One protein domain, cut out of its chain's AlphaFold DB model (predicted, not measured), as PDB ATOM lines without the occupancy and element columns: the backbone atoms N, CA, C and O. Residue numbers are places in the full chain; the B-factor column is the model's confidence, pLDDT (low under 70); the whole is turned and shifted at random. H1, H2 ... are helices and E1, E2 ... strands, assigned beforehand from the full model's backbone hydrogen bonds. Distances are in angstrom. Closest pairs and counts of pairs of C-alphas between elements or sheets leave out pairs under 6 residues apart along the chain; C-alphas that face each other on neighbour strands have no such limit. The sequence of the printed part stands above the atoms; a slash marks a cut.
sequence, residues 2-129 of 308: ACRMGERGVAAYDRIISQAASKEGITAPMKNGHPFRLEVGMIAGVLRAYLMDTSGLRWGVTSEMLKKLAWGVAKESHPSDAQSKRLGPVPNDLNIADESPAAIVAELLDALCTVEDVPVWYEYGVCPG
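What this domain is: This is residues 2 to 129 of the 308 residues of the protein "Hypothetical protein" of Polarella glacialis (UniProt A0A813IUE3). A small strand hairpin, E1 and E2, packs through E1 on helix H5, which runs side by side with the long helix H3 in the middle of the domain. H2 folds back beside H3, and H1 crosses H3, while short H4 and H6 lie toward opposite ends. The printed part has 128 residues, with six named helices and two named strands in the order H1, E1, E2, H2, H3, H4, H5, H6; the sheet, order E1 - E2, is antiparallel and the class is mostly helix. It is compact, with a radius of gyration of the C-alphas of 14.8 A, and spans 40 by 38 by 25 A.

Where its parts are: E1, residues 27 to 29, begins with C-alpha 27 at (-42.261, 52.301, 4.392); E2 is residues 35 to 37. H5, residues 101 to 112, is 16.4 A long. H3, residues 57 to 77, measures 31.8 A, from C-alpha 57 at (-46.839, 39.623, -19.689) to C-alpha 77 at (-33.172, 61.478, -1.013). H2, residues 40 to 51, is 16.4 A long, and H1, residues 7 to 21, is 21.1 A long. H4 is residues 84 to 87 and H6 residues 120 to 124.

How they stand to each other: In the hairpin of E1 and E2, N 28 and O 36 are 3.0 A apart and N 36 and O 28 are 2.8 A apart, within hydrogen-bond range. The closest C-alphas of E1 and H5 are those of Ala 28 and Ala 102, 4.5 A. H5 touches residues 65 to 73 of H3, closest at the C-alphas of Gly 72 and Pro 101, 4.7 A, at a shallow tilt of 30 degrees, opposite ways. H3 is the hub, touching three helices. H2 and H3 form a helical hairpin, a shallow tilt of 30 degrees, with C-alphas of Tyr 50 and Arg 58 closest at 5.3 A. H1 touches H3 at a steep tilt of 65 degrees, the same way, with C-alphas of Ala 12 and Ala 70 closest at 5.6 A. H6 is close to but not clearly touching H5, with C-alphas of Leu 109 and Trp 121 closest at 6.8 A. H4 is close to but not clearly touching H3, with C-alphas of Ala 74 and Ser 84 closest at 7.8 A. Every O i to N i+4 pair is within hydrogen-bond range in H1, H2, H5 and H6, and 16 of 17 are in H3; H4 is too short for such a pair.

The domain as a whole: The C-alphas farthest apart, those of Ala 82 and Glu 116, are 44.9 A apart. The printed part has no cut. The link from H4 to H5, residues 88 to 100, is long. Residues 52 to 57, of which 57 belongs to H3, stand free. The mean pLDDT of the printed part is 71.8; 56 residues are under 70, among them 2 to 12, 44 to 62 and 76 to 98.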
ATOM      1  N   ALA A   2     -31.193  36.449 -23.384       37.72
ATOM      2  CA  ALA A   2     -31.579  37.002 -22.085       37.72
ATOM      3  C   ALA A   2     -31.566  38.537 -22.152       37.72
ATOM      4  O   ALA A   2     -30.541  39.124 -22.511       37.72
ATOM      5  N   CYS A   3     -32.687  39.184 -21.828       44.78
ATOM      6  CA  CYS A   3     -32.751  40.637 -21.687       44.78
ATOM      7  C   CYS A   3     -31.784  41.068 -20.578       44.78
ATOM      8  O   CYS A   3     -32.021  40.800 -19.401       44.78
ATOM      9  N   ARG A   4     -30.673  41.712 -20.946       47.88
ATOM     10  CA  ARG A   4     -29.759  42.310 -19.969       47.88
ATOM     11  C   ARG A   4     -30.329  43.643 -19.518       47.88
ATOM     12  O   ARG A   4     -30.646  44.498 -20.345       47.88
ATOM     13  N   MET A   5     -30.428  43.828 -18.208       53.44
ATOM     14  CA  MET A   5     -30.725  45.131 -17.633       53.44
ATOM     15  C   MET A   5     -29.566  46.080 -17.979       53.44
ATOM     16  O   MET A   5     -28.405  45.749 -17.741       53.44
ATOM     17  N   GLY A   6     -29.855  47.224 -18.601       63.00
ATOM     18  CA  GLY A   6     -28.822  48.220 -18.901       63.00
ATOM     19  C   GLY A   6     -28.235  48.825 -17.619       63.00
ATOM     20  O   GLY A   6     -28.888  48.815 -16.577       63.00
ATOM     21  N   GLU A   7     -27.038  49.414 -17.693       63.09
ATOM     22  CA  GLU A   7     -26.317  49.988 -16.535       63.09
ATOM     23  C   GLU A   7     -27.168  50.961 -15.696       63.09
ATOM     24  O   GLU A   7     -27.083  50.983 -14.470       63.09
ATOM     25  N   ARG A   8     -28.051  51.733 -16.345       63.66
ATOM     26  CA  ARG A   8     -28.986  52.639 -15.657       63.66
ATOM     27  C   ARG A   8     -30.014  51.902 -14.795       63.66
ATOM     28  O   ARG A   8     -30.367  52.407 -13.734       63.66
ATOM     29  N   GLY A   9     -30.483  50.740 -15.249       66.50
ATOM     30  CA  GLY A   9     -31.416  49.899 -14.499       66.50
ATOM     31  C   GLY A   9     -30.749  49.271 -13.279       66.50
ATOM     32  O   GLY A   9     -31.312  49.329 -12.191       66.50
ATOM     33  N   VAL A  10     -29.508  48.794 -13.430       66.31
ATOM     34  CA  VAL A  10     -28.707  48.257 -12.316       66.31
ATOM     35  C   VAL A  10     -28.494  49.320 -11.234       66.31
ATOM     36  O   VAL A  10     -28.827  49.097 -10.077       66.31
ATOM     37  N   ALA A  11     -28.061  50.526 -11.610       68.62
ATOM     38  CA  ALA A  11     -27.839  51.603 -10.644       68.62
ATOM     39  C   ALA A  11     -29.129  52.089  -9.950       68.62
ATOM     40  O   ALA A  11     -29.081  52.579  -8.822       68.62
ATOM     41  N   ALA A  12     -30.278  52.021 -10.629       69.88
ATOM     42  CA  ALA A  12     -31.573  52.322 -10.021       69.88
ATOM     43  C   ALA A  12     -31.969  51.249  -9.000       69.88
ATOM     44  O   ALA A  12     -32.401  51.589  -7.900       69.88
ATOM     45  N   TYR A  13     -31.750  49.980  -9.339       73.00
ATOM     46  CA  TYR A  13     -31.993  48.856  -8.449       73.00
ATOM     47  C   TYR A  13     -31.116  48.911  -7.190       73.00
ATOM     48  O   TYR A  13     -31.645  48.846  -6.084       73.00
ATOM     49  N   ASP A  14     -29.811  49.153  -7.334       73.31
ATOM     50  CA  ASP A  14     -28.884  49.257  -6.196       73.31
ATOM     51  C   ASP A  14     -29.303  50.344  -5.196       73.31
ATOM     52  O   ASP A  14     -29.165  50.166  -3.985       73.31
ATOM     53  N   ARG A  15     -29.862  51.461  -5.682       76.56
ATOM     54  CA  ARG A  15     -30.399  52.524  -4.817       76.56
ATOM     55  C   ARG A  15     -31.631  52.077  -4.043       76.56
ATOM     56  O   ARG A  15     -31.702  52.350  -2.849       76.56
ATOM     57  N   ILE A  16     -32.569  51.390  -4.697       77.25
ATOM     58  CA  ILE A  16     -33.752  50.839  -4.021       77.25
ATOM     59  C   ILE A  16     -33.303  49.874  -2.918       77.25
ATOM     60  O   ILE A  16     -33.741  50.009  -1.778       77.25
ATOM     61  N   ILE A  17     -32.401  48.940  -3.234       75.44
ATOM     62  CA  ILE A  17     -31.899  47.959  -2.263       75.44
ATOM     63  C   ILE A  17     -31.162  48.643  -1.110       75.44
ATOM     64  O   ILE A  17     -31.392  48.307   0.050       75.44
ATOM     65  N   SER A  18     -30.327  49.642  -1.406       75.50
ATOM     66  CA  SER A  18     -29.596  50.399  -0.382       75.50
ATOM     67  C   SER A  18     -30.534  51.174   0.546       75.50
ATOM     68  O   SER A  18     -30.322  51.172   1.757       75.50
ATOM     69  N   GLN A  19     -31.583  51.807   0.006       80.44
ATOM     70  CA  GLN A  19     -32.572  52.526   0.813       80.44
ATOM     71  C   GLN A  19     -33.426  51.563   1.641       80.44
ATOM     72  O   GLN A  19     -33.618  51.799   2.828       80.44
ATOM     73  N   ALA A  20     -33.881  50.450   1.058       76.81
ATOM     74  CA  ALA A  20     -34.624  49.418   1.782       76.81
ATOM     75  C   ALA A  20     -33.808  48.858   2.960       76.81
ATOM     76  O   ALA A  20     -34.341  48.675   4.053       76.81
ATOM     77  N   ALA A  21     -32.498  48.665   2.773       72.75
ATOM     78  CA  ALA A  21     -31.576  48.210   3.813       72.75
ATOM     79  C   ALA A  21     -31.201  49.294   4.850       72.75
ATOM     80  O   ALA A  21     -30.691  48.959   5.923       72.75
ATOM     81  N   SER A  22     -31.448  50.579   4.572       81.00
ATOM     82  CA  SER A  22     -31.078  51.692   5.457       81.00
ATOM     83  C   SER A  22     -31.909  51.708   6.748       81.00
ATOM     84  O   SER A  22     -32.971  51.102   6.825       81.00
ATOM     85  N   LYS A  23     -31.460  52.425   7.788       76.38
ATOM     86  CA  LYS A  23     -32.245  52.571   9.034       76.38
ATOM     87  C   LYS A  23     -33.583  53.287   8.826       76.38
ATOM     88  O   LYS A  23     -34.508  53.050   9.592       76.38
ATOM     89  N   GLU A  24     -33.649  54.171   7.836       80.50
ATOM     90  CA  GLU A  24     -34.861  54.905   7.461       80.50
ATOM     91  C   GLU A  24     -35.815  54.000   6.674       80.50
ATOM     92  O   GLU A  24     -37.029  54.092   6.832       80.50
ATOM     93  N   GLY A  25     -35.259  53.066   5.893       84.50
ATOM     94  CA  GLY A  25     -36.015  52.101   5.111       84.50
ATOM     95  C   GLY A  25     -36.842  52.751   4.003       84.50
ATOM     96  O   GLY A  25     -36.668  53.918   3.648       84.50
ATOM     97  N   ILE A  26     -37.755  51.959   3.447       86.44
ATOM     98  CA  ILE A  26     -38.855  52.423   2.603       86.44
ATOM     99  C   ILE A  26     -40.126  51.873   3.256       86.44
ATOM    100  O   ILE A  26     -40.176  50.677   3.542       86.44
ATOM    101  N   THR A  27     -41.119  52.712   3.556       91.00
ATOM    102  CA  THR A  27     -42.261  52.301   4.392       91.00
ATOM    103  C   THR A  27     -43.611  52.710   3.820       91.00
ATOM    104  O   THR A  27     -43.716  53.763   3.196       91.00
ATOM    105  N   ALA A  28     -44.653  51.938   4.129       92.44
ATOM    106  CA  ALA A  28     -46.057  52.304   3.931       92.44
ATOM    107  C   ALA A  28     -46.813  52.312   5.273       92.44
ATOM    108  O   ALA A  28     -46.454  51.550   6.171       92.44
ATOM    109  N   PRO A  29     -47.840  53.159   5.459       94.81
ATOM    110  CA  PRO A  29     -48.616  53.179   6.697       94.81
ATOM    111  C   PRO A  29     -49.550  51.964   6.798       94.81
ATOM    112  O   PRO A  29     -50.289  51.663   5.864       94.81
ATOM    113  N   MET A  30     -49.555  51.299   7.952       95.44
ATOM    114  CA  MET A  30     -50.548  50.281   8.316       95.44
ATOM    115  C   MET A  30     -51.849  50.921   8.820       95.44
ATOM    116  O   MET A  30     -51.902  52.119   9.112       95.44
ATOM    117  N   LYS A  31     -52.891  50.108   9.029       94.06
ATOM    118  CA  LYS A  31     -54.198  50.550   9.548       94.06
ATOM    119  C   LYS A  31     -54.129  51.258  10.898       94.06
ATOM    120  O   LYS A  31     -54.912  52.159  11.179       94.06
ATOM    121  N   ASN A  32     -53.188  50.847  11.739       92.38
ATOM    122  CA  ASN A  32     -52.943  51.436  13.056       92.38
ATOM    123  C   ASN A  32     -52.027  52.679  13.008       92.38
ATOM    124  O   ASN A  32     -51.688  53.221  14.057       92.38
ATOM    125  N   GLY A  33     -51.609  53.124  11.818       93.06
ATOM    126  CA  GLY A  33     -50.719  54.268  11.615       93.06
ATOM    127  C   GLY A  33     -49.229  53.973  11.817       93.06
ATOM    128  O   GLY A  33     -48.406  54.852  11.563       93.06
ATOM    129  N   HIS A  34     -48.852  52.763  12.242       92.38
ATOM    130  CA  HIS A  34     -47.446  52.367  12.315       92.38
ATOM    131  C   HIS A  34     -46.884  52.087  10.906       92.38
ATOM    132  O   HIS A  34     -47.623  51.644  10.025       92.38
ATOM    133  N   PRO A  35     -45.587  52.336  10.663       92.88
ATOM    134  CA  PRO A  35     -44.976  52.048   9.373       92.88
ATOM    135  C   PRO A  35     -44.739  50.545   9.203       92.88
ATOM    136  O   PRO A  35     -44.160  49.896  10.075       92.88
ATOM    137  N   PHE A  36     -45.124  50.006   8.053       90.25
ATOM    138  CA  PHE A  36     -44.663  48.717   7.560       90.25
ATOM    139  C   PHE A  36     -43.440  48.936   6.673       90.25
ATOM    140  O   PHE A  36     -43.499  49.706   5.712       90.25
ATOM    141  N   ARG A  37     -42.324  48.279   6.993       88.88
ATOM    142  CA  ARG A  37     -41.067  48.427   6.256       88.88
ATOM    143  C   ARG A  37     -40.990  47.431   5.107       88.88
ATOM    144  O   ARG A  37     -41.166  46.233   5.297       88.88
ATOM    145  N   LEU A  38     -40.663  47.939   3.926       83.81
ATOM    146  CA  LEU A  38     -40.327  47.127   2.773       83.81
ATOM    147  C   LEU A  38     -38.907  46.575   2.927       83.81
ATOM    148  O   LEU A  38     -37.922  47.312   2.847       83.81
ATOM    149  N   GLU A  39     -38.812  45.268   3.138       81.44
ATOM    150  CA  GLU A  39     -37.539  44.567   3.288       81.44
ATOM    151  C   GLU A  39     -36.945  44.170   1.927       81.44
ATOM    152  O   GLU A  39     -37.664  43.876   0.968       81.44
ATOM    153  N   VAL A  40     -35.614  44.060   1.850       73.75
ATOM    154  CA  VAL A  40     -34.896  43.611   0.635       73.75
ATOM    155  C   VAL A  40     -35.423  42.262   0.128       73.75
ATOM    156  O   VAL A  40     -35.565  42.066  -1.079       73.75
ATOM    157  N   GLY A  41     -35.775  41.352   1.044       66.06
ATOM    158  CA  GLY A  41     -36.357  40.049   0.708       66.06
ATOM    159  C   GLY A  41     -37.700  40.147  -0.025       66.06
ATOM    160  O   GLY A  41     -37.948  39.370  -0.945       66.06
ATOM    161  N   MET A  42     -38.529  41.143   0.302       75.69
ATOM    162  CA  MET A  42     -39.823  41.356  -0.358       75.69
ATOM    163  C   MET A  42     -39.624  41.847  -1.794       75.69
ATOM    164  O   MET A  42     -40.242  41.326  -2.718       75.69
ATOM    165  N   ILE A  43     -38.689  42.781  -2.005       74.56
ATOM    166  CA  ILE A  43     -38.324  43.295  -3.337       74.56
ATOM    167  C   ILE A  43     -37.764  42.170  -4.215       74.56
ATOM    168  O   ILE A  43     -38.144  42.032  -5.380       74.56
ATOM    169  N   ALA A  44     -36.896  41.328  -3.648       69.75
ATOM    170  CA  ALA A  44     -36.374  40.148  -4.330       69.75
ATOM    171  C   ALA A  44     -37.491  39.153  -4.687       69.75
ATOM    172  O   ALA A  44     -37.485  38.583  -5.778       69.75
ATOM    173  N   GLY A  45     -38.486  38.996  -3.810       65.19
ATOM    174  CA  GLY A  45     -39.710  38.267  -4.114       65.19
ATOM    175  C   GLY A  45     -40.436  38.839  -5.335       65.19
ATOM    176  O   GLY A  45     -40.859  38.082  -6.206       65.19
ATOM    177  N   VAL A  46     -40.592  40.165  -5.433       68.38
ATOM    178  CA  VAL A  46     -41.338  40.802  -6.544       68.38
ATOM    179  C   VAL A  46     -40.664  40.484  -7.854       68.38
ATOM    180  O   VAL A  46     -41.279  39.997  -8.793       68.38
ATOM    181  N   LEU A  47     -39.352  40.669  -7.886       66.88
ATOM    182  CA  LEU A  47     -38.561  40.259  -9.028       66.88
ATOM    183  C   LEU A  47     -38.768  38.776  -9.341       66.88
ATOM    184  O   LEU A  47     -38.980  38.427 -10.494       66.88
ATOM    185  N   ARG A  48     -38.790  37.904  -8.329       61.41
ATOM    186  CA  ARG A  48     -39.008  36.463  -8.494       61.41
ATOM    187  C   ARG A  48     -40.318  36.142  -9.226       61.41
ATOM    188  O   ARG A  48     -40.273  35.447 -10.236       61.41
ATOM    189  N   ALA A  49     -41.472  36.607  -8.750       58.84
ATOM    190  CA  ALA A  49     -42.758  36.171  -9.311       58.84
ATOM    191  C   ALA A  49     -43.043  36.683 -10.723       58.84
ATOM    192  O   ALA A  49     -43.883  36.124 -11.428       58.84
ATOM    193  N   TYR A  50     -42.338  37.730 -11.137       60.66
ATOM    194  CA  TYR A  50     -42.573  38.373 -12.417       60.66
ATOM    195  C   TYR A  50     -41.450  38.102 -13.431       60.66
ATOM    196  O   TYR A  50     -41.730  38.039 -14.626       60.66
ATOM    197  N   LEU A  51     -40.210  37.837 -12.989       55.34
ATOM    198  CA  LEU A  51     -39.137  37.304 -13.847       55.34
ATOM    199  C   LEU A  51     -39.379  35.842 -14.255       55.34
ATOM    200  O   LEU A  51     -38.773  35.375 -15.217       55.34
ATOM    201  N   MET A  52     -40.233  35.120 -13.525       50.22
ATOM    202  CA  MET A  52     -40.594  33.722 -13.804       50.22
ATOM    203  C   MET A  52     -41.848  33.561 -14.655       50.22
ATOM    204  O   MET A  52     -42.195  32.438 -15.014       50.22
ATOM    205  N   ASP A  53     -42.520  34.659 -14.997       57.81
ATOM    206  CA  ASP A  53     -43.572  34.608 -15.996       57.81
ATOM    207  C   ASP A  53     -42.951  34.350 -17.373       57.81
ATOM    208  O   ASP A  53     -42.450  35.259 -18.038       57.81
ATOM    209  N   THR A  54     -42.991  33.091 -17.804       50.19
ATOM    210  CA  THR A  54     -42.500  32.663 -19.118       50.19
ATOM    211  C   THR A  54     -43.290  33.287 -20.267       50.19
ATOM    212  O   THR A  54     -42.785  33.323 -21.389       50.19
ATOM    213  N   SER A  55     -44.487  33.832 -20.005       60.12
ATOM    214  CA  SER A  55     -45.263  34.580 -20.999       60.12
ATOM    215  C   SER A  55     -44.755  36.012 -21.206       60.12
ATOM    216  O   SER A  55     -45.091  36.644 -22.206       60.12
ATOM    217  N   GLY A  56     -43.944  36.540 -20.279       55.53
ATOM    218  CA  GLY A  56     -43.419  37.906 -20.314       55.53
ATOM    219  C   GLY A  56     -44.463  39.009 -20.082       55.53
ATOM    220  O   GLY A  56     -44.093  40.183 -20.034       55.53
ATOM    221  N   LEU A  57     -45.743  38.668 -19.897       60.72
ATOM    222  CA  LEU A  57     -46.839  39.623 -19.689       60.72
ATOM    223  C   LEU A  57     -46.659  40.418 -18.392       60.72
ATOM    224  O   LEU A  57     -46.945  41.613 -18.328       60.72
ATOM    225  N   ARG A  58     -46.127  39.764 -17.363       61.91
ATOM    226  CA  ARG A  58     -45.876  40.342 -16.044       61.91
ATOM    227  C   ARG A  58     -44.612  41.208 -15.994       61.91
ATOM    228  O   ARG A  58     -44.492  42.056 -15.111       61.91
ATOM    229  N   TRP A  59     -43.710  41.097 -16.973       63.62
ATOM    230  CA  TRP A  59     -42.486  41.907 -17.012       63.62
ATOM    231  C   TRP A  59     -42.812  43.405 -17.083       63.62
ATOM    232  O   TRP A  59     -42.258  44.189 -16.316       63.62
ATOM    233  N   GLY A  60     -43.766  43.811 -17.929       66.12
ATOM    234  CA  GLY A  60     -44.173  45.218 -18.049       66.12
ATOM    235  C   GLY A  60     -44.556  45.828 -16.698       66.12
ATOM    236  O   GLY A  60     -43.988  46.839 -16.297       66.12
ATOM    237  N   VAL A  61     -45.415  45.138 -15.944       67.69
ATOM    238  CA  VAL A  61     -45.880  45.574 -14.617       67.69
ATOM    239  C   VAL A  61     -44.716  45.747 -13.637       67.69
ATOM    240  O   VAL A  61     -44.625  46.761 -12.953       67.69
ATOM    241  N   THR A  62     -43.774  44.802 -13.604       67.31
ATOM    242  CA  THR A  62     -42.617  44.873 -12.688       67.31
ATOM    243  C   THR A  62     -41.627  45.951 -13.065       67.31
ATOM    244  O   THR A  62     -41.120  46.655 -12.196       67.31
ATOM    245  N   SER A  63     -41.351  46.096 -14.359       70.00
ATOM    246  CA  SER A  63     -40.501  47.172 -14.858       70.00
ATOM    247  C   SER A  63     -41.065  48.526 -14.446       70.00
ATOM    248  O   SER A  63     -40.334  49.342 -13.886       70.00
ATOM    249  N   GLU A  64     -42.371  48.742 -14.636       74.75
ATOM    250  CA  GLU A  64     -43.021  49.988 -14.224       74.75
ATOM    251  C   GLU A  64     -42.983  50.188 -12.710       74.75
ATOM    252  O   GLU A  64     -42.643  51.270 -12.237       74.75
ATOM    253  N   MET A  65     -43.221  49.136 -11.936       75.19
ATOM    254  CA  MET A  65     -43.194  49.196 -10.477       75.19
ATOM    255  C   MET A  65     -41.803  49.518  -9.908       75.19
ATOM    256  O   MET A  65     -41.661  50.360  -9.021       75.19
ATOM    257  N   LEU A  66     -40.745  48.907 -10.445       75.88
ATOM    258  CA  LEU A  66     -39.367  49.220 -10.056       75.88
ATOM    259  C   LEU A  66     -38.970  50.635 -10.472       75.88
ATOM    260  O   LEU A  66     -38.258  51.310  -9.731       75.88
ATOM    261  N   LYS A  67     -39.430  51.104 -11.638       76.56
ATOM    262  CA  LYS A  67     -39.218  52.492 -12.067       76.56
ATOM    263  C   LYS A  67     -39.920  53.467 -11.120       76.56
ATOM    264  O   LYS A  67     -39.287  54.441 -10.712       76.56
ATOM    265  N   LYS A  68     -41.166  53.180 -10.719       78.50
ATOM    266  CA  LYS A  68     -41.912  53.934  -9.696       78.50
ATOM    267  C   LYS A  68     -41.132  54.010  -8.383       78.50
ATOM    268  O   LYS A  68     -40.864  55.107  -7.900       78.50
ATOM    269  N   LEU A  69     -40.687  52.870  -7.851       78.38
ATOM    270  CA  LEU A  69     -39.904  52.809  -6.610       78.38
ATOM    271  C   LEU A  69     -38.579  53.573  -6.721       78.38
ATOM    272  O   LEU A  69     -38.261  54.381  -5.851       78.38
ATOM    273  N   ALA A  70     -37.821  53.368  -7.803       77.38
ATOM    274  CA  ALA A  70     -36.554  54.062  -8.034       77.38
ATOM    275  C   ALA A  70     -36.739  55.582  -8.079       77.38
ATOM    276  O   ALA A  70     -35.896  56.327  -7.573       77.38
ATOM    277  N   TRP A  71     -37.829  56.039  -8.697       75.38
ATOM    278  CA  TRP A  71     -38.161  57.453  -8.787       75.38
ATOM    279  C   TRP A  71     -38.596  58.025  -7.435       75.38
ATOM    280  O   TRP A  71     -38.085  59.069  -7.029       75.38
ATOM    281  N   GLY A  72     -39.463  57.319  -6.707       76.00
ATOM    282  CA  GLY A  72     -39.905  57.715  -5.370       76.00
ATOM    283  C   GLY A  72     -38.737  57.869  -4.391       76.00
ATOM    284  O   GLY A  72     -38.588  58.917  -3.764       76.00
ATOM    285  N   VAL A  73     -37.841  56.879  -4.352       75.88
ATOM    286  CA  VAL A  73     -36.620  56.912  -3.527       75.88
ATOM    287  C   VAL A  73     -35.705  58.078  -3.920       75.88
ATOM    288  O   VAL A  73     -35.135  58.749  -3.058       75.88
ATOM    289  N   ALA A  74     -35.563  58.367  -5.219       73.19
ATOM    290  CA  ALA A  74     -34.746  59.486  -5.691       73.19
ATOM    291  C   ALA A  74     -35.326  60.861  -5.305       73.19
ATOM    292  O   ALA A  74     -34.563  61.791  -5.041       73.19
ATOM    293  N   LYS A  75     -36.658  60.995  -5.261       71.19
ATOM    294  CA  LYS A  75     -37.356  62.233  -4.879       71.19
ATOM    295  C   LYS A  75     -37.179  62.561  -3.393       71.19
ATOM    296  O   LYS A  75     -36.982  63.725  -3.059       71.19
ATOM    297  N   GLU A  76     -37.211  61.554  -2.519       67.44
ATOM    298  CA  GLU A  76     -37.007  61.732  -1.071       67.44
ATOM    299  C   GLU A  76     -35.550  62.029  -0.705       67.44
ATOM    300  O   GLU A  76     -35.281  62.903   0.118       67.44
ATOM    301  N   SER A  77     -34.598  61.344  -1.343       62.44
ATOM    302  CA  SER A  77     -33.172  61.478  -1.013       62.44
ATOM    303  C   SER A  77     -32.557  62.816  -1.443       62.44
ATOM    304  O   SER A  77     -31.581  63.262  -0.834       62.44
ATOM    305  N   HIS A  78     -33.116  63.497  -2.453       59.19
ATOM    306  CA  HIS A  78     -32.554  64.743  -2.984       59.19
ATOM    307  C   HIS A  78     -33.629  65.751  -3.442       59.19
ATOM    308  O   HIS A  78     -33.958  65.805  -4.627       59.19
ATOM    309  N   PRO A  79     -34.107  66.650  -2.559       51.91
ATOM    310  CA  PRO A  79     -35.072  67.691  -2.932       51.91
ATOM    311  C   PRO A  79     -34.494  68.792  -3.847       51.91
ATOM    312  O   PRO A  79     -35.241  69.639  -4.333       51.91
ATOM    313  N   SER A  80     -33.176  68.820  -4.100       55.28
ATOM    314  CA  SER A  80     -32.555  69.822  -4.975       55.28
ATOM    315  C   SER A  80     -32.483  69.368  -6.441       55.28
ATOM    316  O   SER A  80     -31.857  68.360  -6.774       55.28
ATOM    317  N   ASP A  81     -33.033  70.206  -7.316       53.53
ATOM    318  CA  ASP A  81     -33.289  70.088  -8.764       53.53
ATOM    319  C   ASP A  81     -32.095  69.720  -9.695       53.53
ATOM    320  O   ASP A  81     -32.217  69.661 -10.919       53.53
ATOM    321  N   ALA A  82     -30.894  69.493  -9.158       51.06
ATOM    322  CA  ALA A  82     -29.678  69.262  -9.946       51.06
ATOM    323  C   ALA A  82     -29.441  67.784 -10.321       51.06
ATOM    324  O   ALA A  82     -28.793  67.499 -11.333       51.06
ATOM    325  N   GLN A  83     -29.961  66.838  -9.533       48.31
ATOM    326  CA  GLN A  83     -29.795  65.395  -9.762       48.31
ATOM    327  C   GLN A  83     -31.014  64.756 -10.445       48.31
ATOM    328  O   GLN A  83     -30.828  63.816 -11.220       48.31
ATOM    329  N   SER A  84     -32.216  65.333 -10.283       50.62
ATOM    330  CA  SER A  84     -33.412  65.009 -11.088       50.62
ATOM    331  C   SER A  84     -33.112  65.124 -12.591       50.62
ATOM    332  O   SER A  84     -33.462  64.246 -13.373       50.62
ATOM    333  N   LYS A  85     -32.321  66.133 -12.983       52.09
ATOM    334  CA  LYS A  85     -31.851  66.353 -14.362       52.09
ATOM    335  C   LYS A  85     -30.952  65.238 -14.914       52.09
ATOM    336  O   LYS A  85     -30.888  65.078 -16.129       52.09
ATOM    337  N   ARG A  86     -30.265  64.454 -14.067       51.38
ATOM    338  CA  ARG A  86     -29.417  63.321 -14.509       51.38
ATOM    339  C   ARG A  86     -30.195  62.025 -14.717       51.38
ATOM    340  O   ARG A  86     -29.728  61.168 -15.464       51.38
ATOM    341  N   LEU A  87     -31.355  61.880 -14.077       47.50
ATOM    342  CA  LEU A  87     -32.233  60.717 -14.247       47.50
ATOM    343  C   LEU A  87     -32.969  60.736 -15.598       47.50
ATOM    344  O   LEU A  87     -33.482  59.705 -16.027       47.50
ATOM    345  N   GLY A  88     -32.926  61.868 -16.309       50.19
ATOM    346  CA  GLY A  88     -33.701  62.096 -17.522       50.19
ATOM    347  C   GLY A  88     -35.143  62.498 -17.190       50.19
ATOM    348  O   GLY A  88     -35.554  62.419 -16.032       50.19
ATOM    349  N   PRO A  89     -35.910  62.986 -18.180       50.19
ATOM    350  CA  PRO A  89     -37.334  63.232 -17.988       50.19
ATOM    351  C   PRO A  89     -38.028  61.937 -17.557       50.19
ATOM    352  O   PRO A  89     -37.653  60.854 -18.016       50.19
ATOM    353  N   VAL A  90     -39.035  62.061 -16.683       50.03
ATOM    354  CA  VAL A  90     -39.965  60.962 -16.397       50.03
ATOM    355  C   VAL A  90     -40.453  60.442 -17.751       50.03
ATOM    356  O   VAL A  90     -40.875  61.260 -18.573       50.03
ATOM    357  N   PRO A  91     -40.321  59.137 -18.041       54.66
ATOM    358  CA  PRO A  91     -40.889  58.578 -19.257       54.66
ATOM    359  C   PRO A  91     -42.367  58.998 -19.343       54.66
ATOM    360  O   PRO A  91     -43.096  58.864 -18.366       54.66
ATOM    361  N   ASN A  92     -42.802  59.607 -20.452       50.25
ATOM    362  CA  ASN A  92     -44.156  60.184 -20.565       50.25
ATOM    363  C   ASN A  92     -45.282  59.138 -20.409       50.25
ATOM    364  O   ASN A  92     -46.444  59.494 -20.245       50.25
ATOM    365  N   ASP A  93     -44.935  57.859 -20.498       53.38
ATOM    366  CA  ASP A  93     -45.763  56.676 -20.269       53.38
ATOM    367  C   ASP A  93     -45.984  56.352 -18.781       53.38
ATOM    368  O   ASP A  93     -46.878  55.579 -18.440       53.38
ATOM    369  N   LEU A  94     -45.217  56.974 -17.887       54.50
ATOM    370  CA  LEU A  94     -45.253  56.749 -16.453       54.50
ATOM    371  C   LEU A  94     -45.979  57.897 -15.741       54.50
ATOM    372  O   LEU A  94     -45.397  58.935 -15.428       54.50
ATOM    373  N   ASN A  95     -47.263  57.697 -15.444       58.72
ATOM    374  CA  ASN A  95     -48.102  58.648 -14.706       58.72
ATOM    375  C   ASN A  95     -47.749  58.690 -13.195       58.72
ATOM    376  O   ASN A  95     -48.586  58.378 -12.359       58.72
ATOM    377  N   ILE A  96     -46.491  58.996 -12.841       57.50
ATOM    378  CA  ILE A  96     -45.948  58.884 -11.463       57.50
ATOM    379  C   ILE A  96     -45.802  60.248 -10.763       57.50
ATOM    380  O   ILE A  96     -45.429  60.308  -9.597       57.50
ATOM    381  N   ALA A  97     -46.062  61.366 -11.447       58.16
ATOM    382  CA  ALA A  97     -45.680  62.699 -10.960       58.16
ATOM    383  C   ALA A  97     -46.189  63.038  -9.536       58.16
ATOM    384  O   ALA A  97     -45.491  63.746  -8.796       58.16
ATOM    385  N   ASP A  98     -47.319  62.451  -9.124       65.12
ATOM    386  CA  ASP A  98     -48.018  62.780  -7.878       65.12
ATOM    387  C   ASP A  98     -48.045  61.652  -6.826       65.12
ATOM    388  O   ASP A  98     -48.495  61.881  -5.701       65.12
ATOM    389  N   GLU A  99     -47.536  60.452  -7.128       74.38
ATOM    390  CA  GLU A  99     -47.545  59.345  -6.160       74.38
ATOM    391  C   GLU A  99     -46.427  59.514  -5.115       74.38
ATOM    392  O   GLU A  99     -45.263  59.781  -5.433       74.38
ATOM    393  N   SER A 100     -46.778  59.369  -3.832       81.06
ATOM    394  CA  SER A 100     -45.787  59.324  -2.750       81.06
ATOM    395  C   SER A 100     -45.068  57.967  -2.734       81.06
ATOM    396  O   SER A 100     -45.685  56.955  -3.076       81.06
ATOM    397  N   PRO A 101     -43.804  57.888  -2.280       78.88
ATOM    398  CA  PRO A 101     -43.104  56.608  -2.135       78.88
ATOM    399  C   PRO A 101     -43.869  55.611  -1.259       78.88
ATOM    400  O   PRO A 101     -43.926  54.430  -1.585       78.88
ATOM    401  N   ALA A 102     -44.552  56.097  -0.217       85.44
ATOM    402  CA  ALA A 102     -45.422  55.282   0.626       85.44
ATOM    403  C   ALA A 102     -46.608  54.664  -0.137       85.44
ATOM    404  O   ALA A 102     -46.953  53.512   0.116       85.44
ATOM    405  N   ALA A 103     -47.214  55.389  -1.084       86.25
ATOM    406  CA  ALA A 103     -48.300  54.863  -1.915       86.25
ATOM    407  C   ALA A 103     -47.804  53.773  -2.878       86.25
ATOM    408  O   ALA A 103     -48.451  52.741  -3.026       86.25
ATOM    409  N   ILE A 104     -46.619  53.966  -3.464       83.75
ATOM    410  CA  ILE A 104     -45.981  52.975  -4.344       83.75
ATOM    411  C   ILE A 104     -45.631  51.702  -3.556       83.75
ATOM    412  O   ILE A 104     -45.774  50.586  -4.052       83.75
ATOM    413  N   VAL A 105     -45.178  51.855  -2.309       85.94
ATOM    414  CA  VAL A 105     -44.887  50.724  -1.417       85.94
ATOM    415  C   VAL A 105     -46.167  50.012  -1.000       85.94
ATOM    416  O   VAL A 105     -46.172  48.790  -0.969       85.94
ATOM    417  N   ALA A 106     -47.249  50.737  -0.717       89.25
ATOM    418  CA  ALA A 106     -48.542  50.127  -0.424       89.25
ATOM    419  C   ALA A 106     -49.051  49.301  -1.619       89.25
ATOM    420  O   ALA A 106     -49.402  48.144  -1.434       89.25
ATOM    421  N   GLU A 107     -48.971  49.838  -2.844       86.06
ATOM    422  CA  GLU A 107     -49.314  49.111  -4.080       86.06
ATOM    423  C   GLU A 107     -48.487  47.820  -4.227       86.06
ATOM    424  O   GLU A 107     -49.009  46.765  -4.588       86.06
ATOM    425  N   LEU A 108     -47.191  47.884  -3.898       81.62
ATOM    426  CA  LEU A 108     -46.318  46.712  -3.853       81.62
ATOM    427  C   LEU A 108     -46.818  45.698  -2.837       81.62
ATOM    428  O   LEU A 108     -47.036  44.543  -3.175       81.62
ATOM    429  N   LEU A 109     -47.011  46.125  -1.599       85.62
ATOM    430  CA  LEU A 109     -47.410  45.236  -0.524       85.62
ATOM    431  C   LEU A 109     -48.802  44.638  -0.762       85.62
ATOM    432  O   LEU A 109     -49.001  43.474  -0.446       85.62
ATOM    433  N   ASP A 110     -49.727  45.348  -1.405       86.88
ATOM    434  CA  ASP A 110     -51.030  44.804  -1.806       86.88
ATOM    435  C   ASP A 110     -50.892  43.691  -2.853       86.88
ATOM    436  O   ASP A 110     -51.604  42.688  -2.796       86.88
ATOM    437  N   ALA A 111     -49.935  43.804  -3.777       78.00
ATOM    438  CA  ALA A 111     -49.647  42.742  -4.740       78.00
ATOM    439  C   ALA A 111     -48.945  41.524  -4.105       78.00
ATOM    440  O   ALA A 111     -49.035  40.413  -4.628       78.00
ATOM    441  N   LEU A 112     -48.221  41.730  -3.002       75.00
ATOM    442  CA  LEU A 112     -47.340  40.733  -2.382       75.00
ATOM    443  C   LEU A 112     -47.910  40.028  -1.164       75.00
ATOM    444  O   LEU A 112     -47.570  38.885  -0.879       75.00
ATOM    445  N   CYS A 113     -48.671  40.768  -0.382       82.25
ATOM    446  CA  CYS A 113     -48.971  40.479   1.005       82.25
ATOM    447  C   CYS A 113     -50.490  40.508   1.193       82.25
ATOM    448  O   CYS A 113     -50.991  41.085   2.160       82.25
ATOM    449  N   THR A 114     -51.206  39.899   0.246       83.81
ATOM    450  CA  THR A 114     -52.660  39.751   0.261       83.81
ATOM    451  C   THR A 114     -53.022  38.273   0.309       83.81
ATOM    452  O   THR A 114     -52.503  37.475  -0.470       83.81
ATOM    453  N   VAL A 115     -53.911  37.906   1.230       78.12
ATOM    454  CA  VAL A 115     -54.440  36.544   1.388       78.12
ATOM    455  C   VAL A 115     -55.956  36.638   1.325       78.12
ATOM    456  O   VAL A 115     -56.537  37.360   2.128       78.12
ATOM    457  N   GLU A 116     -56.584  35.948   0.369       83.38
ATOM    458  CA  GLU A 116     -58.049  35.971   0.179       83.38
ATOM    459  C   GLU A 116     -58.625  37.404   0.150       83.38
ATOM    460  O   GLU A 116     -59.571  37.730   0.861       83.38
ATOM    461  N   ASP A 117     -57.999  38.285  -0.639       84.69
ATOM    462  CA  ASP A 117     -58.342  39.712  -0.778       84.69
ATOM    463  C   ASP A 117     -58.133  40.582   0.481       84.69
ATOM    464  O   ASP A 117     -58.475  41.766   0.491       84.69
ATOM    465  N   VAL A 118     -57.521  40.039   1.541       87.12
ATOM    466  CA  VAL A 118     -57.145  40.793   2.745       87.12
ATOM    467  C   VAL A 118     -55.679  41.239   2.660       87.12
ATOM    468  O   VAL A 118     -54.800  40.372   2.652       87.12
ATOM    469  N   PRO A 119     -55.372  42.554   2.667       90.94
ATOM    470  CA  PRO A 119     -53.999  43.059   2.700       90.94
ATOM    471  C   PRO A 119     -53.414  42.861   4.104       90.94
ATOM    472  O   PRO A 119     -53.486  43.730   4.978       90.94
ATOM    473  N   VAL A 120     -52.853  41.678   4.358       86.00
ATOM    474  CA  VAL A 120     -52.399  41.262   5.694       86.00
ATOM    475  C   VAL A 120     -51.238  42.110   6.223       86.00
ATOM    476  O   VAL A 120     -51.083  42.249   7.437       86.00
ATOM    477  N   TRP A 121     -50.476  42.760   5.339       91.44
ATOM    478  CA  TRP A 121     -49.455  43.731   5.737       91.44
ATOM    479  C   TRP A 121     -50.077  44.977   6.378       91.44
ATOM    480  O   TRP A 121     -49.561  45.485   7.369       91.44
ATOM    481  N   TYR A 122     -51.207  45.445   5.842       93.75
ATOM    482  CA  TYR A 122     -51.897  46.648   6.294       93.75
ATOM    483  C   TYR A 122     -52.711  46.381   7.562       93.75
ATOM    484  O   TYR A 122     -52.712  47.200   8.484       93.75
ATOM    485  N   GLU A 123     -53.390  45.232   7.611       91.44
ATOM    486  CA  GLU A 123     -54.250  44.833   8.730       91.44
ATOM    487  C   GLU A 123     -53.455  44.294   9.930       91.44
ATOM    488  O   GLU A 123     -53.774  44.624  11.073       91.44
ATOM    489  N   TYR A 124     -52.406  43.498   9.687       86.00
ATOM    490  CA  TYR A 124     -51.712  42.733  10.733       86.00
ATOM    491  C   TYR A 124     -50.211  43.011  10.831       86.00
ATOM    492  O   TYR A 124     -49.566  42.509  11.750       86.00
ATOM    493  N   GLY A 125     -49.635  43.787   9.912       86.44
ATOM    494  CA  GLY A 125     -48.193  44.015   9.895       86.44
ATOM    495  C   GLY A 125     -47.393  42.759   9.562       86.44
ATOM    496  O   GLY A 125     -46.279  42.595  10.055       86.44
ATOM    497  N   VAL A 126     -47.946  41.873   8.727       80.62
ATOM    498  CA  VAL A 126     -47.285  40.641   8.277       80.62
ATOM    499  C   VAL A 126     -47.311  40.569   6.757       80.62
ATOM    500  O   VAL A 126     -48.343  40.820   6.146       80.62
ATOM    501  N   CYS A 127     -46.200  40.177   6.138       80.19
ATOM    502  CA  CYS A 127     -46.173  39.836   4.721       80.19
ATOM    503  C   CYS A 127     -45.728  38.379   4.547       80.19
ATOM    504  O   CYS A 127     -44.551  38.092   4.756       80.19
ATOM    505  N   PRO A 128     -46.627  37.457   4.158       66.94
ATOM    506  CA  PRO A 128     -46.259  36.063   3.905       66.94
ATOM    507  C   PRO A 128     -45.408  35.897   2.631       66.94
ATOM    508  O   PRO A 128     -44.808  34.847   2.420       66.94
ATOM    509  N   GLY A 129     -45.314  36.938   1.795       68.12
ATOM    510  CA  GLY A 129     -44.588  36.914   0.532       68.12
ATOM    511  C   GLY A 129     -45.322  36.123  -0.555       68.12
ATOM    512  O   GLY A 129     -46.531  35.943  -0.516       68.12
TER     513      GLY A 129